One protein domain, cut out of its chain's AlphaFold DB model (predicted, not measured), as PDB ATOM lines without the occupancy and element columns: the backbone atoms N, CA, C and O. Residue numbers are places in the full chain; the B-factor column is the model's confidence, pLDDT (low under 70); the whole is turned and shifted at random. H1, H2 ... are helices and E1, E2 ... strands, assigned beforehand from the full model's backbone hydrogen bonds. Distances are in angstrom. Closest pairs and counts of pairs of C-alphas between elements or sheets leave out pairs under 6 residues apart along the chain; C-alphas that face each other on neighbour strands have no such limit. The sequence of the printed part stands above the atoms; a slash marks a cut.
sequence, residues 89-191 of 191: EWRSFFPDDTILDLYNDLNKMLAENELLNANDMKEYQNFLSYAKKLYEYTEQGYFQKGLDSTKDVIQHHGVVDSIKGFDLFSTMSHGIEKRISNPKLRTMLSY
ATOM      1  N   GLU A  89      21.425 -34.235   6.948       94.00
ATOM      2  CA  GLU A  89      22.179 -35.386   7.445       94.00
ATOM      3  C   GLU A  89      23.655 -35.052   7.666       94.00
ATOM      4  O   GLU A  89      24.254 -35.519   8.635       94.00
ATOM      5  N   TRP A  90      24.242 -34.242   6.783       94.94
ATOM      6  CA  TRP A  90      25.665 -33.918   6.824       94.94
ATOM      7  C   TRP A  90      25.969 -32.593   6.126       94.94
ATOM      8  O   TRP A  90      25.446 -32.357   5.045       94.94
ATOM      9  N   ARG A  91      26.876 -31.776   6.675       96.75
ATOM     10  CA  ARG A  91      27.416 -30.579   6.010       96.75
ATOM     11  C   ARG A  91      28.912 -30.734   5.786       96.75
ATOM     12  O   ARG A  91      29.673 -30.866   6.744       96.75
ATOM     13  N   SER A  92      29.335 -30.668   4.530       97.19
ATOM     14  CA  SER A  92      30.746 -30.684   4.147       97.19
ATOM     15  C   SER A  92      31.243 -29.268   3.890       97.19
ATOM     16  O   SER A  92      30.650 -28.542   3.095       97.19
ATOM     17  N   PHE A  93      32.352 -28.900   4.529       97.00
ATOM     18  CA  PHE A  93      33.069 -27.649   4.287       97.00
ATOM     19  C   PHE A  93      34.345 -27.947   3.501       97.00
ATOM     20  O   PHE A  93      35.145 -28.792   3.913       97.00
ATOM     21  N   PHE A  94      34.539 -27.263   2.378       96.62
ATOM     22  CA  PHE A  94      35.730 -27.401   1.542       96.62
ATOM     23  C   PHE A  94      36.704 -26.229   1.765       96.62
ATOM     24  O   PHE A  94      36.270 -25.154   2.173       96.62
ATOM     25  N   PRO A  95      38.016 -26.395   1.484       96.94
ATOM     26  CA  PRO A  95      39.011 -25.328   1.672       96.94
ATOM     27  C   PRO A  95      38.783 -24.060   0.840       96.94
ATOM     28  O   PRO A  95      39.388 -23.036   1.127       96.94
ATOM     29  N   ASP A  96      37.958 -24.140  -0.206       96.69
ATOM     30  CA  ASP A  96      37.554 -23.005  -1.040       96.69
ATOM     31  C   ASP A  96      36.220 -22.389  -0.591       96.69
ATOM     32  O   ASP A  96      35.483 -21.837  -1.406       96.69
ATOM     33  N   ASP A  97      35.887 -22.557   0.692       96.44
ATOM     34  CA  ASP A  97      34.669 -22.090   1.360       96.44
ATOM     35  C   ASP A  97      33.357 -22.628   0.771       96.44
ATOM     36  O   ASP A  97      32.266 -22.238   1.187       96.44
ATOM     37  N   THR A  98      33.431 -23.571  -0.171       96.50
ATOM     38  CA  THR A  98      32.230 -24.224  -0.682       96.50
ATOM     39  C   THR A  98      31.621 -25.106   0.392       96.50
ATOM     40  O   THR A  98      32.320 -25.831   1.105       96.50
ATOM     41  N   ILE A  99      30.297 -25.073   0.456       97.19
ATOM     42  CA  ILE A  99      29.493 -25.902   1.339       97.19
ATOM     43  C   ILE A  99      28.684 -26.869   0.476       97.19
ATOM     44  O   ILE A  99      28.141 -26.473  -0.552       97.19
ATOM     45  N   LEU A 100      28.637 -28.134   0.885       97.75
ATOM     46  CA  LEU A 100      27.758 -29.150   0.310       97.75
ATOM     47  C   LEU A 100      26.995 -29.829   1.445       97.75
ATOM     48  O   LEU A 100      27.598 -30.474   2.306       97.75
ATOM     49  N   ASP A 101      25.678 -29.689   1.414       97.75
ATOM     50  CA  ASP A 101      24.753 -30.231   2.399       97.75
ATOM     51  C   ASP A 101      24.094 -31.502   1.862       97.75
ATOM     52  O   ASP A 101      23.533 -31.501   0.769       97.75
ATOM     53  N   LEU A 102      24.131 -32.578   2.644       96.88
ATOM     54  CA  LEU A 102      23.467 -33.846   2.373       96.88
ATOM     55  C   LEU A 102      22.057 -33.846   2.968       96.88
ATOM     56  O   LEU A 102      21.877 -33.696   4.181       96.88
ATOM     57  N   TYR A 103      21.069 -34.082   2.111       96.94
ATOM     58  CA  TYR A 103      19.664 -34.207   2.483       96.94
ATOM     59  C   TYR A 103      19.100 -35.558   2.043       96.94
ATOM     60  O   TYR A 103      19.429 -36.067   0.973       96.94
ATOM     61  N   ASN A 104      18.171 -36.086   2.841       93.44
ATOM     62  CA  ASN A 104      17.383 -37.266   2.479       93.44
ATOM     63  C   ASN A 104      16.436 -36.996   1.287       93.44
ATOM     64  O   ASN A 104      16.221 -37.860   0.437       93.44
ATOM     65  N   ASP A 105      15.865 -35.790   1.206       96.12
ATOM     66  CA  ASP A 105      15.045 -35.365   0.068       96.12
ATOM     67  C   ASP A 105      15.939 -34.889  -1.085       96.12
ATOM     68  O   ASP A 105      16.625 -33.871  -0.984       96.12
ATOM     69  N   LEU A 106      15.898 -35.604  -2.212       95.75
ATOM     70  CA  LEU A 106      16.713 -35.298  -3.390       95.75
ATOM     71  C   LEU A 106      16.320 -33.992  -4.094       95.75
ATOM     72  O   LEU A 106      17.163 -33.381  -4.749       95.75
ATOM     73  N   ASN A 107      15.072 -33.541  -3.972       96.06
ATOM     74  CA  ASN A 107      14.674 -32.237  -4.496       96.06
ATOM     75  C   ASN A 107      15.288 -31.125  -3.649       96.06
ATOM     76  O   ASN A 107      15.815 -30.157  -4.194       96.06
ATOM     77  N   LYS A 108      15.276 -31.297  -2.323       96.94
ATOM     78  CA  LYS A 108      15.936 -30.373  -1.399       96.94
ATOM     79  C   LYS A 108      17.453 -30.388  -1.580       96.94
ATOM     80  O   LYS A 108      18.062 -29.328  -1.622       96.94
ATOM     81  N   MET A 109      18.041 -31.568  -1.789       96.94
ATOM     82  CA  MET A 109      19.455 -31.730  -2.130       96.94
ATOM     83  C   MET A 109      19.850 -30.865  -3.331       96.94
ATOM     84  O   MET A 109      20.879 -30.203  -3.281       96.94
ATOM     85  N   LEU A 110      19.041 -30.840  -4.393       97.69
ATOM     86  CA  LEU A 110      19.300 -29.991  -5.556       97.69
ATOM     87  C   LEU A 110      19.055 -28.504  -5.264       97.69
ATOM     88  O   LEU A 110      19.832 -27.663  -5.696       97.69
ATOM     89  N   ALA A 111      17.970 -28.178  -4.560       97.50
ATOM     90  CA  ALA A 111      17.559 -26.795  -4.322       97.50
ATOM     91  C   ALA A 111      18.502 -26.030  -3.377       97.50
ATOM     92  O   ALA A 111      18.700 -24.835  -3.565       97.50
ATOM     93  N   GLU A 112      19.072 -26.709  -2.380       97.00
ATOM     94  CA  GLU A 112      19.909 -26.098  -1.334       97.00
ATOM     95  C   GLU A 112      21.412 -26.122  -1.667       97.00
ATOM     96  O   GLU A 112      22.218 -25.582  -0.915       97.00
ATOM     97  N   ASN A 113      21.817 -26.749  -2.778       97.81
ATOM     98  CA  ASN A 113      23.222 -26.866  -3.165       97.81
ATOM     99  C   ASN A 113      23.478 -26.265  -4.547       97.81
ATOM    100  O   ASN A 113      23.338 -26.939  -5.566       97.81
ATOM    101  N   GLU A 114      23.963 -25.023  -4.579       95.00
ATOM    102  CA  GLU A 114      24.273 -24.296  -5.822       95.00
ATOM    103  C   GLU A 114      25.321 -24.999  -6.704       95.00
ATOM    104  O   GLU A 114      25.342 -24.816  -7.922       95.00
ATOM    105  N   LEU A 115      26.193 -25.821  -6.106       95.56
ATOM    106  CA  LEU A 115      27.217 -26.573  -6.834       95.56
ATOM    107  C   LEU A 115      26.682 -27.803  -7.582       95.56
ATOM    108  O   LEU A 115      27.438 -28.410  -8.343       95.56
ATOM    109  N   LEU A 116      25.442 -28.218  -7.307       97.75
ATOM    110  CA  LEU A 116      24.836 -29.396  -7.912       97.75
ATOM    111  C   LEU A 116      23.917 -28.984  -9.053       97.75
ATOM    112  O   LEU A 116      23.134 -28.043  -8.962       97.75
ATOM    113  N   ASN A 117      23.976 -29.744 -10.139       97.62
ATOM    114  CA  ASN A 117      23.067 -29.592 -11.266       97.62
ATOM    115  C   ASN A 117      22.250 -30.874 -11.508       97.62
ATOM    116  O   ASN A 117      22.419 -31.905 -10.853       97.62
ATOM    117  N   ALA A 118      21.352 -30.827 -12.493       97.31
ATOM    118  CA  ALA A 118      20.495 -31.961 -12.837       97.31
ATOM    119  C   ALA A 118      21.279 -33.227 -13.247       97.31
ATOM    120  O   ALA A 118      20.808 -34.339 -12.997       97.31
ATOM    121  N   ASN A 119      22.462 -33.085 -13.860       98.06
ATOM    122  CA  ASN A 119      23.313 -34.227 -14.188       98.06
ATOM    123  C   ASN A 119      23.918 -34.850 -12.923       98.06
ATOM    124  O   ASN A 119      23.838 -36.067 -12.768       98.06
ATOM    125  N   ASP A 120      24.421 -34.034 -11.992       98.19
ATOM    126  CA  ASP A 120      24.958 -34.516 -10.711       98.19
ATOM    127  C   ASP A 120      23.897 -35.288  -9.917       98.19
ATOM    128  O   ASP A 120      24.163 -36.357  -9.372       98.19
ATOM    129  N   MET A 121      22.655 -34.799  -9.911       98.06
ATOM    130  CA  MET A 121      21.550 -35.480  -9.232       98.06
ATOM    131  C   MET A 121      21.145 -36.784  -9.914       98.06
ATOM    132  O   MET A 121      20.800 -37.750  -9.234       98.06
ATOM    133  N   LYS A 122      21.212 -36.851 -11.247       98.12
ATOM    134  CA  LYS A 122      20.990 -38.097 -11.991       98.12
ATOM    135  C   LYS A 122      22.075 -39.126 -11.675       98.12
ATOM    136  O   LYS A 122      21.775 -40.298 -11.450       98.12
ATOM    137  N   GLU A 123      23.329 -38.696 -11.641       98.19
ATOM    138  CA  GLU A 123      24.475 -39.504 -11.223       98.19
ATOM    139  C   GLU A 123      24.317 -40.006  -9.784       98.19
ATOM    140  O   GLU A 123      24.464 -41.203  -9.518       98.19
ATOM    141  N   TYR A 124      23.904 -39.127  -8.873       97.62
ATOM    142  CA  TYR A 124      23.657 -39.476  -7.482       97.62
ATOM    143  C   TYR A 124      22.510 -40.479  -7.321       97.62
ATOM    144  O   TYR A 124      22.661 -41.478  -6.624       97.62
ATOM    145  N   GLN A 125      21.400 -40.312  -8.043       97.19
ATOM    146  CA  GLN A 125      20.309 -41.295  -8.068       97.19
ATOM    147  C   GLN A 125      20.764 -42.669  -8.583       97.19
ATOM    148  O   GLN A 125      20.351 -43.706  -8.050       97.19
ATOM    149  N   ASN A 126      21.641 -42.700  -9.592       96.25
ATOM    150  CA  ASN A 126      22.230 -43.944 -10.088       96.25
ATOM    151  C   ASN A 126      23.127 -44.601  -9.031       96.25
ATOM    152  O   ASN A 126      23.100 -45.825  -8.876       96.25
ATOM    153  N   PHE A 127      23.900 -43.802  -8.292       96.25
ATOM    154  CA  PHE A 127      24.703 -44.276  -7.168       96.25
ATOM    155  C   PHE A 127      23.833 -44.832  -6.037       96.25
ATOM    156  O   PHE A 127      24.056 -45.966  -5.619       96.25
ATOM    157  N   LEU A 128      22.790 -44.114  -5.614       95.81
ATOM    158  CA  LEU A 128      21.843 -44.579  -4.594       95.81
ATOM    159  C   LEU A 128      21.139 -45.872  -5.013       95.81
ATOM    160  O   LEU A 128      21.014 -46.795  -4.216       95.81
ATOM    161  N   SER A 129      20.735 -45.984  -6.280       94.94
ATOM    162  CA  SER A 129      20.135 -47.212  -6.819       94.94
ATOM    163  C   SER A 129      21.103 -48.395  -6.785       94.94
ATOM    164  O   SER A 129      20.696 -49.533  -6.555       94.94
ATOM    165  N   TYR A 130      22.390 -48.145  -7.019       93.25
ATOM    166  CA  TYR A 130      23.436 -49.153  -6.893       93.25
ATOM    167  C   TYR A 130      23.684 -49.547  -5.429       93.25
ATOM    168  O   TYR A 130      23.659 -50.738  -5.121       93.25
ATOM    169  N   ALA A 131      23.838 -48.574  -4.528       92.94
ATOM    170  CA  ALA A 131      24.027 -48.810  -3.098       92.94
ATOM    171  C   ALA A 131      22.830 -49.553  -2.481       92.94
ATOM    172  O   ALA A 131      23.011 -50.491  -1.708       92.94
ATOM    173  N   LYS A 132      21.605 -49.209  -2.894       92.25
ATOM    174  CA  LYS A 132      20.379 -49.899  -2.485       92.25
ATOM    175  C   LYS A 132      20.390 -51.376  -2.876       92.25
ATOM    176  O   LYS A 132      20.063 -52.212  -2.045       92.25
ATOM    177  N   LYS A 133      20.807 -51.714  -4.102       89.56
ATOM    178  CA  LYS A 133      20.918 -53.121  -4.525       89.56
ATOM    179  C   LYS A 133      21.906 -53.888  -3.650       89.56
ATOM    180  O   LYS A 133      21.581 -54.978  -3.193       89.56
ATOM    181  N   LEU A 134      23.080 -53.309  -3.381       87.81
ATOM    182  CA  LEU A 134      24.075 -53.913  -2.485       87.81
ATOM    183  C   LEU A 134      23.503 -54.148  -1.081       87.81
ATOM    184  O   LEU A 134      23.683 -55.225  -0.508       87.81
ATOM    185  N   TYR A 135      22.788 -53.155  -0.551       86.69
ATOM    186  CA  TYR A 135      22.103 -53.257   0.731       86.69
ATOM    187  C   TYR A 135      21.074 -54.393   0.733       86.69
ATOM    188  O   TYR A 135      21.138 -55.251   1.605       86.69
ATOM    189  N   GLU A 136      20.179 -54.454  -0.256       85.50
ATOM    190  CA  GLU A 136      19.119 -55.468  -0.336       85.50
ATOM    191  C   GLU A 136      19.686 -56.894  -0.434       85.50
ATOM    192  O   GLU A 136      19.199 -57.799   0.249       85.50
ATOM    193  N   TYR A 137      20.748 -57.100  -1.222       79.56
ATOM    194  CA  TYR A 137      21.442 -58.393  -1.282       79.56
ATOM    195  C   TYR A 137      22.067 -58.770   0.064       79.56
ATOM    196  O   TYR A 137      21.935 -59.909   0.516       79.56
ATOM    197  N   THR A 138      22.713 -57.808   0.726       76.88
ATOM    198  CA  THR A 138      23.342 -58.028   2.033       76.88
ATOM    199  C   THR A 138      22.296 -58.307   3.110       76.88
ATOM    200  O   THR A 138      22.467 -59.213   3.921       76.88
ATOM    201  N   GLU A 139      21.179 -57.586   3.110       77.56
ATOM    202  CA  GLU A 139      20.133 -57.709   4.121       77.56
ATOM    203  C   GLU A 139      19.410 -59.056   4.071       77.56
ATOM    204  O   GLU A 139      19.239 -59.698   5.113       77.56
ATOM    205  N   GLN A 140      19.032 -59.519   2.878       71.19
ATOM    206  CA  GLN A 140      18.321 -60.791   2.706       71.19
ATOM    207  C   GLN A 140      19.149 -62.004   3.147       71.19
ATOM    208  O   GLN A 140      18.596 -62.973   3.676       71.19
ATOM    209  N   GLY A 141      20.463 -61.962   2.927       66.69
ATOM    210  CA  GLY A 141      21.375 -63.026   3.333       66.69
ATOM    211  C   GLY A 141      21.872 -62.849   4.764       66.69
ATOM    212  O   GLY A 141      21.536 -63.622   5.661       66.69
ATOM    213  N   TYR A 142      22.685 -61.818   4.979       65.00
ATOM    214  CA  TYR A 142      23.448 -61.624   6.205       65.00
ATOM    215  C   TYR A 142      22.544 -61.272   7.394       65.00
ATOM    216  O   TYR A 142      22.526 -61.994   8.390       65.00
ATOM    217  N   PHE A 143      21.721 -60.224   7.279       64.81
ATOM    218  CA  PHE A 143      20.936 -59.729   8.419       64.81
ATOM    219  C   PHE A 143      19.722 -60.598   8.763       64.81
ATOM    220  O   PHE A 143      19.374 -60.717   9.938       64.81
ATOM    221  N   GLN A 144      19.063 -61.212   7.776       65.38
ATOM    222  CA  GLN A 144      17.891 -62.055   8.043       65.38
ATOM    223  C   GLN A 144      18.244 -63.494   8.426       65.38
ATOM    224  O   GLN A 144      17.511 -64.105   9.207       65.38
ATOM    225  N   LYS A 145      19.325 -64.056   7.871       62.06
ATOM    226  CA  LYS A 145      19.631 -65.492   7.997       62.06
ATOM    227  C   LYS A 145      20.932 -65.792   8.736       62.06
ATOM    228  O   LYS A 145      21.174 -66.960   9.021       62.06
ATOM    229  N   GLY A 146      21.732 -64.775   9.081       58.75
ATOM    230  CA  GLY A 146      22.992 -64.956   9.809       58.75
ATOM    231  C   GLY A 146      24.010 -65.784   9.024       58.75
ATOM    232  O   GLY A 146      24.700 -66.621   9.598       58.75
ATOM    233  N   LEU A 147      24.040 -65.625   7.697       60.34
ATOM    234  CA  LEU A 147      24.963 -66.353   6.825       60.34
ATOM    235  C   LEU A 147      26.372 -65.761   6.976       60.34
ATOM    236  O   LEU A 147      26.789 -64.914   6.190       60.34
ATOM    237  N   ASP A 148      27.091 -66.194   8.008       56.53
ATOM    238  CA  ASP A 148      28.410 -65.661   8.371       56.53
ATOM    239  C   ASP A 148      29.565 -66.266   7.552       56.53
ATOM    240  O   ASP A 148      30.698 -65.786   7.624       56.53
ATOM    241  N   SER A 149      29.313 -67.320   6.764       59.47
ATOM    242  CA  SER A 149      30.343 -67.981   5.958       59.47
ATOM    243  C   SER A 149      30.130 -67.800   4.454       59.47
ATOM    244  O   SER A 149      29.012 -67.846   3.940       59.47
ATOM    245  N   THR A 150      31.234 -67.667   3.708       58.50
ATOM    246  CA  THR A 150      31.223 -67.589   2.234       58.50
ATOM    247  C   THR A 150      30.517 -68.783   1.594       58.50
ATOM    248  O   THR A 150      29.880 -68.644   0.553       58.50
ATOM    249  N   LYS A 151      30.577 -69.953   2.239       63.62
ATOM    250  CA  LYS A 151      29.880 -71.166   1.810       63.62
ATOM    251  C   LYS A 151      28.361 -71.030   1.948       63.62
ATOM    252  O   LYS A 151      27.653 -71.412   1.020       63.62
ATOM    253  N   ASP A 152      27.881 -70.458   3.046       61.38
ATOM    254  CA  ASP A 152      26.450 -70.259   3.301       61.38
ATOM    255  C   ASP A 152      25.859 -69.194   2.365       61.38
ATOM    256  O   ASP A 152      24.775 -69.382   1.812       61.38
ATOM    257  N   VAL A 153      26.612 -68.121   2.094       61.22
ATOM    258  CA  VAL A 153      26.234 -67.080   1.120       61.22
ATOM    259  C   VAL A 153      26.152 -67.654  -0.300       61.22
ATOM    260  O   VAL A 153      25.148 -67.451  -0.982       61.22
ATOM    261  N   ILE A 154      27.151 -68.439  -0.728       63.16
ATOM    262  CA  ILE A 154      27.167 -69.084  -2.054       63.16
ATOM    263  C   ILE A 154      26.027 -70.097  -2.205       63.16
ATOM    264  O   ILE A 154      25.410 -70.167  -3.267       63.16
ATOM    265  N   GLN A 155      25.738 -70.883  -1.165       63.19
ATOM    266  CA  GLN A 155      24.626 -71.835  -1.182       63.19
ATOM    267  C   GLN A 155      23.265 -71.136  -1.227       63.19
ATOM    268  O   GLN A 155      22.323 -71.693  -1.789       63.19
ATOM    269  N   HIS A 156      23.159 -69.933  -0.659       62.31
ATOM    270  CA  HIS A 156      21.898 -69.210  -0.589       62.31
ATOM    271  C   HIS A 156      21.607 -68.339  -1.818       62.31
ATOM    272  O   HIS A 156      20.481 -68.344  -2.310       62.31
ATOM    273  N   HIS A 157      22.608 -67.617  -2.324       58.91
ATOM    274  CA  HIS A 157      22.447 -66.669  -3.430       58.91
ATOM    275  C   HIS A 157      22.969 -67.203  -4.772       58.91
ATOM    276  O   HIS A 157      22.683 -66.628  -5.813       58.91
ATOM    277  N   GLY A 158      23.722 -68.306  -4.788       60.34
ATOM    278  CA  GLY A 158      24.412 -68.784  -5.987       60.34
ATOM    279  C   GLY A 158      25.685 -67.982  -6.292       60.34
ATOM    280  O   GLY A 158      25.827 -66.814  -5.932       60.34
ATOM    281  N   VAL A 159      26.655 -68.619  -6.958       58.56
ATOM    282  CA  VAL A 159      28.011 -68.066  -7.177       58.56
ATOM    283  C   VAL A 159      27.992 -66.765  -7.990       58.56
ATOM    284  O   VAL A 159      28.749 -65.844  -7.700       58.56
ATOM    285  N   VAL A 160      27.126 -66.668  -9.003       55.69
ATOM    286  CA  VAL A 160      27.080 -65.506  -9.906       55.69
ATOM    287  C   VAL A 160      26.514 -64.272  -9.205       55.69
ATOM    288  O   VAL A 160      27.123 -63.204  -9.295       55.69
ATOM    289  N   ASP A 161      25.416 -64.419  -8.461       60.50
ATOM    290  CA  ASP A 161      24.802 -63.304  -7.735       60.50
ATOM    291  C   ASP A 161      25.616 -62.928  -6.492       60.50
ATOM    292  O   ASP A 161      25.712 -61.752  -6.162       60.50
ATOM    293  N   SER A 162      26.322 -63.882  -5.873       59.88
ATOM    294  CA  SER A 162      27.261 -63.590  -4.777       59.88
ATOM    295  C   SER A 162      28.472 -62.762  -5.228       59.88
ATOM    296  O   SER A 162      29.029 -62.000  -4.448       59.88
ATOM    297  N   ILE A 163      28.900 -62.893  -6.486       59.34
ATOM    298  CA  ILE A 163      30.069 -62.172  -7.009       59.34
ATOM    299  C   ILE A 163      29.666 -60.840  -7.654       59.34
ATOM    300  O   ILE A 163      30.308 -59.818  -7.418       59.34
ATOM    301  N   LYS A 164      28.602 -60.830  -8.469       61.44
ATOM    302  CA  LYS A 164      28.134 -59.620  -9.164       61.44
ATOM    303  C   LYS A 164      27.222 -58.750  -8.303       61.44
ATOM    304  O   LYS A 164      27.265 -57.532  -8.439       61.44
ATOM    305  N   GLY A 165      26.407 -59.358  -7.444       64.56
ATOM    306  CA  GLY A 165      25.441 -58.663  -6.593       64.56
ATOM    307  C   GLY A 165      26.084 -57.894  -5.445       64.56
ATOM    308  O   GLY A 165      25.540 -56.869  -5.063       64.56
ATOM    309  N   PHE A 166      27.257 -58.330  -4.966       65.25
ATOM    310  CA  PHE A 166      28.041 -57.662  -3.915       65.25
ATOM    311  C   PHE A 166      29.163 -56.754  -4.450       65.25
ATOM    312  O   PHE A 166      29.872 -56.144  -3.658       65.25
ATOM    313  N   ASP A 167      29.344 -56.685  -5.776       72.81
ATOM    314  CA  ASP A 167      30.403 -55.907  -6.442       72.81
ATOM    315  C   ASP A 167      31.801 -56.100  -5.813       72.81
ATOM    316  O   ASP A 167      32.541 -55.150  -5.568       72.81
ATOM    317  N   LEU A 168      32.172 -57.361  -5.553       72.44
ATOM    318  CA  LEU A 168      33.371 -57.732  -4.779       72.44
ATOM    319  C   LEU A 168      34.710 -57.311  -5.414       72.44
ATOM    320  O   LEU A 168      35.761 -57.465  -4.795       72.44
ATOM    321  N   PHE A 169      34.690 -56.821  -6.654       76.31
ATOM    322  CA  PHE A 169      35.881 -56.387  -7.389       76.31
ATOM    323  C   PHE A 169      36.058 -54.868  -7.417       76.31
ATOM    324  O   PHE A 169      37.084 -54.392  -7.904       76.31
ATOM    325  N   SER A 170      35.090 -54.109  -6.906       81.69
ATOM    326  CA  SER A 170      35.179 -52.656  -6.818       81.69
ATOM    327  C   SER A 170      35.542 -52.244  -5.396       81.69
ATOM    328  O   SER A 170      34.942 -52.699  -4.426       81.69
ATOM    329  N   THR A 171      36.506 -51.335  -5.255       89.38
ATOM    330  CA  THR A 171      36.654 -50.596  -3.996       89.38
ATOM    331  C   THR A 171      35.496 -49.611  -3.851       89.38
ATOM    332  O   THR A 171      34.880 -49.220  -4.847       89.38
ATOM    333  N   MET A 172      35.223 -49.159  -2.626       87.69
ATOM    334  CA  MET A 172      34.214 -48.119  -2.393       87.69
ATOM    335  C   MET A 172      34.503 -46.858  -3.238       87.69
ATOM    336  O   MET A 172      33.615 -46.399  -3.956       87.69
ATOM    337  N   SER A 173      35.767 -46.406  -3.291       90.12
ATOM    338  CA  SER A 173      36.203 -45.285  -4.149       90.12
ATOM    339  C   SER A 173      35.879 -45.523  -5.623       90.12
ATOM    340  O   SER A 173      35.270 -44.678  -6.273       90.12
ATOM    341  N   HIS A 174      36.206 -46.709  -6.152       90.69
ATOM    342  CA  HIS A 174      35.917 -47.046  -7.546       90.69
ATOM    343  C   HIS A 174      34.406 -47.064  -7.831       90.69
ATOM    344  O   HIS A 174      33.956 -46.596  -8.879       90.69
ATOM    345  N   GLY A 175      33.609 -47.570  -6.883       91.50
ATOM    346  CA  GLY A 175      32.151 -47.584  -6.968       91.50
ATOM    347  C   GLY A 175      31.541 -46.182  -7.071       91.50
ATOM    348  O   GLY A 175      30.582 -45.996  -7.833       91.50
ATOM    349  N   ILE A 176      32.118 -45.213  -6.356       94.56
ATOM    350  CA  ILE A 176      31.731 -43.796  -6.387       94.56
ATOM    351  C   ILE A 176      32.223 -43.126  -7.672       94.56
ATOM    352  O   ILE A 176      31.413 -42.582  -8.418       94.56
ATOM    353  N   GLU A 177      33.521 -43.194  -7.975       93.81
ATOM    354  CA  GLU A 177      34.144 -42.520  -9.128       93.81
ATOM    355  C   GLU A 177      33.521 -42.925 -10.464       93.81
ATOM    356  O   GLU A 177      33.387 -42.101 -11.366       93.81
ATOM    357  N   LYS A 178      33.101 -44.188 -10.591       93.81
ATOM    358  CA  LYS A 178      32.417 -44.692 -11.786       93.81
ATOM    359  C   LYS A 178      31.053 -44.033 -12.025       93.81
ATOM    360  O   LYS A 178      30.543 -44.096 -13.142       93.81
ATOM    361  N   ARG A 179      30.423 -43.487 -10.982       95.94
ATOM    362  CA  ARG A 179      29.024 -43.028 -11.008       95.94
ATOM    363  C   ARG A 179      28.854 -41.543 -10.758       95.94
ATOM    364  O   ARG A 179      27.838 -41.018 -11.183       95.94
ATOM    365  N   ILE A 180      29.801 -40.903 -10.081       97.94
ATOM    366  CA  ILE A 180      29.731 -39.501  -9.685       97.94
ATOM    367  C   ILE A 180      30.872 -38.761 -10.364       97.94
ATOM    368  O   ILE A 180      32.034 -39.094 -10.154       97.94
ATOM    369  N   SER A 181      30.554 -37.742 -11.151       97.38
ATOM    370  CA  SER A 181      31.526 -36.922 -11.871       97.38
ATOM    371  C   SER A 181      31.935 -35.671 -11.086       97.38
ATOM    372  O   SER A 181      33.102 -35.281 -11.138       97.38
ATOM    373  N   ASN A 182      31.040 -35.096 -10.281       97.50
ATOM    374  CA  ASN A 182      31.334 -33.918  -9.468       97.50
ATOM    375  C   ASN A 182      32.364 -34.236  -8.358       97.50
ATOM    376  O   ASN A 182      32.091 -35.081  -7.502       97.50
ATOM    377  N   PRO A 183      33.542 -33.582  -8.333       96.62
ATOM    378  CA  PRO A 183      34.621 -33.939  -7.413       96.62
ATOM    379  C   PRO A 183      34.255 -33.724  -5.940       96.62
ATOM    380  O   PRO A 183      34.606 -34.555  -5.109       96.62
ATOM    381  N   LYS A 184      33.502 -32.668  -5.606       96.81
ATOM    382  CA  LYS A 184      33.101 -32.381  -4.217       96.81
ATOM    383  C   LYS A 184      32.065 -33.379  -3.716       96.81
ATOM    384  O   LYS A 184      32.177 -33.870  -2.595       96.81
ATOM    385  N   LEU A 185      31.119 -33.757  -4.580       97.06
ATOM    386  CA  LEU A 185      30.158 -34.816  -4.275       97.06
ATOM    387  C   LEU A 185      30.854 -36.173  -4.080       97.06
ATOM    388  O   LEU A 185      30.531 -36.883  -3.132       97.06
ATOM    389  N   ARG A 186      31.860 -36.514  -4.902       96.38
ATOM    390  CA  ARG A 186      32.680 -37.724  -4.685       96.38
ATOM    391  C   ARG A 186      33.368 -37.703  -3.326       96.38
ATOM    392  O   ARG A 186      33.316 -38.701  -2.616       96.38
ATOM    393  N   THR A 187      34.009 -36.587  -2.977       95.31
ATOM    394  CA  THR A 187      34.720 -36.448  -1.701       95.31
ATOM    395  C   THR A 187      33.777 -36.624  -0.519       95.31
ATOM    396  O   THR A 187      34.103 -37.393   0.378       95.31
ATOM    397  N   MET A 188      32.598 -35.993  -0.544       95.44
ATOM    398  CA  MET A 188      31.601 -36.158   0.518       95.44
ATOM    399  C   MET A 188      31.157 -37.618   0.672       95.44
ATOM    400  O   MET A 188      31.046 -38.102   1.789       95.44
ATOM    401  N   LEU A 189      30.921 -38.329  -0.434       94.62
ATOM    402  CA  LEU A 189      30.457 -39.723  -0.402       94.62
ATOM    403  C   LEU A 189      31.551 -40.736  -0.032       94.62
ATOM    404  O   LEU A 189      31.233 -41.892   0.234       94.62
ATOM    405  N   SER A 190      32.822 -40.331  -0.069       90.31
ATOM    406  CA  SER A 190      33.968 -41.209   0.207       90.31
ATOM    407  C   SER A 190      34.424 -41.175   1.670       90.31
ATOM    408  O   SER A 190      35.426 -41.814   1.998       90.31
ATOM    409  N   TYR A 191      33.741 -40.411   2.523       71.62
ATOM    410  CA  TYR A 191      33.995 -40.329   3.962       71.62
ATOM    411  C   TYR A 191      33.074 -41.287   4.724       71.62
ATOM    412  O   TYR A 191      33.569 -41.958   5.657       71.62
TER     413      TYR A 191
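This is residues 89 to 191 of the 191 residues of the protein "FAD-dependent oxidoreductase" of Virgibacillus halodenitrificans (UniProt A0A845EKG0). A small strand hairpin, E1 and E2, forms a head with the short helices H1 and H6 at one end of the long helix H2, while the short helices H3 and H4 lie at the other end. From H4 the chain folds back along H2 through H5 to H6. The printed part has 103 residues, with six named helices and two named strands in the order E1 E2 H1 H2 H3 H4 H5 H6 along the chain; of the 71 residues in named elements helices hold 61 and strands 10, mostly helix, and the two strands make an antiparallel sheet. The whole is a loose rod of 50 by 23 by 22 A, with a radius of gyration of the C-alphas of 16.6 A.

E1, residues 89 to 93, begins at C-alpha 89 (22.179, -35.386, 7.445) and measures 13.7 A; E2, residues 99 to 103, measures 12.9 A. H2, residues 118 to 145, measures 39.5 A and has a kink of 36 degrees near residue 139. H1 is residues 106 to 111, H3 150 to 157, H4 159 to 164 and H5 172 to 177. H6, residues 183 to 189, ends at C-alpha 189 (30.457, -39.723, -0.402).

E1 and E2 form a hairpin, with N 92 and O 100 2.8 A apart, within hydrogen-bond range. The closest C-alphas of E2 and H1 are those of Tyr 103 and Met 109, 5.2 A; of E2 and H6, those of Leu 100 and Leu 185, 7.7 A. H1 and H2, a helical hairpin, only just touch, with 3 pairs of C-alphas within 8 A, the closest Leu 110 and Met 121, 7.0 A. H2 touches H3 with residues 141 to 142 alone, the closest C-alphas being Gly 141 and Val 153, 6.7 A. H3 and H4 are close but not clearly touching, Ile 154 and Ser 162 having the closest C-alphas, 6.1 A. H5 and H6, another helical hairpin, only just touch, with 3 pairs within 8 A, the closest C-alphas being Ile 176 and Arg 186, 6.4 A. Every O i to N i+4 pair is within hydrogen-bond range in H1, H3, H4, H5 and H6, and 23 of 24 in H2.

The C-alphas of Asp 97 and Gln 155 are the two farthest apart, 50.8 A. The printed part has no cut and no long link. Residues 141 to 166 are under 70 in pLDDT.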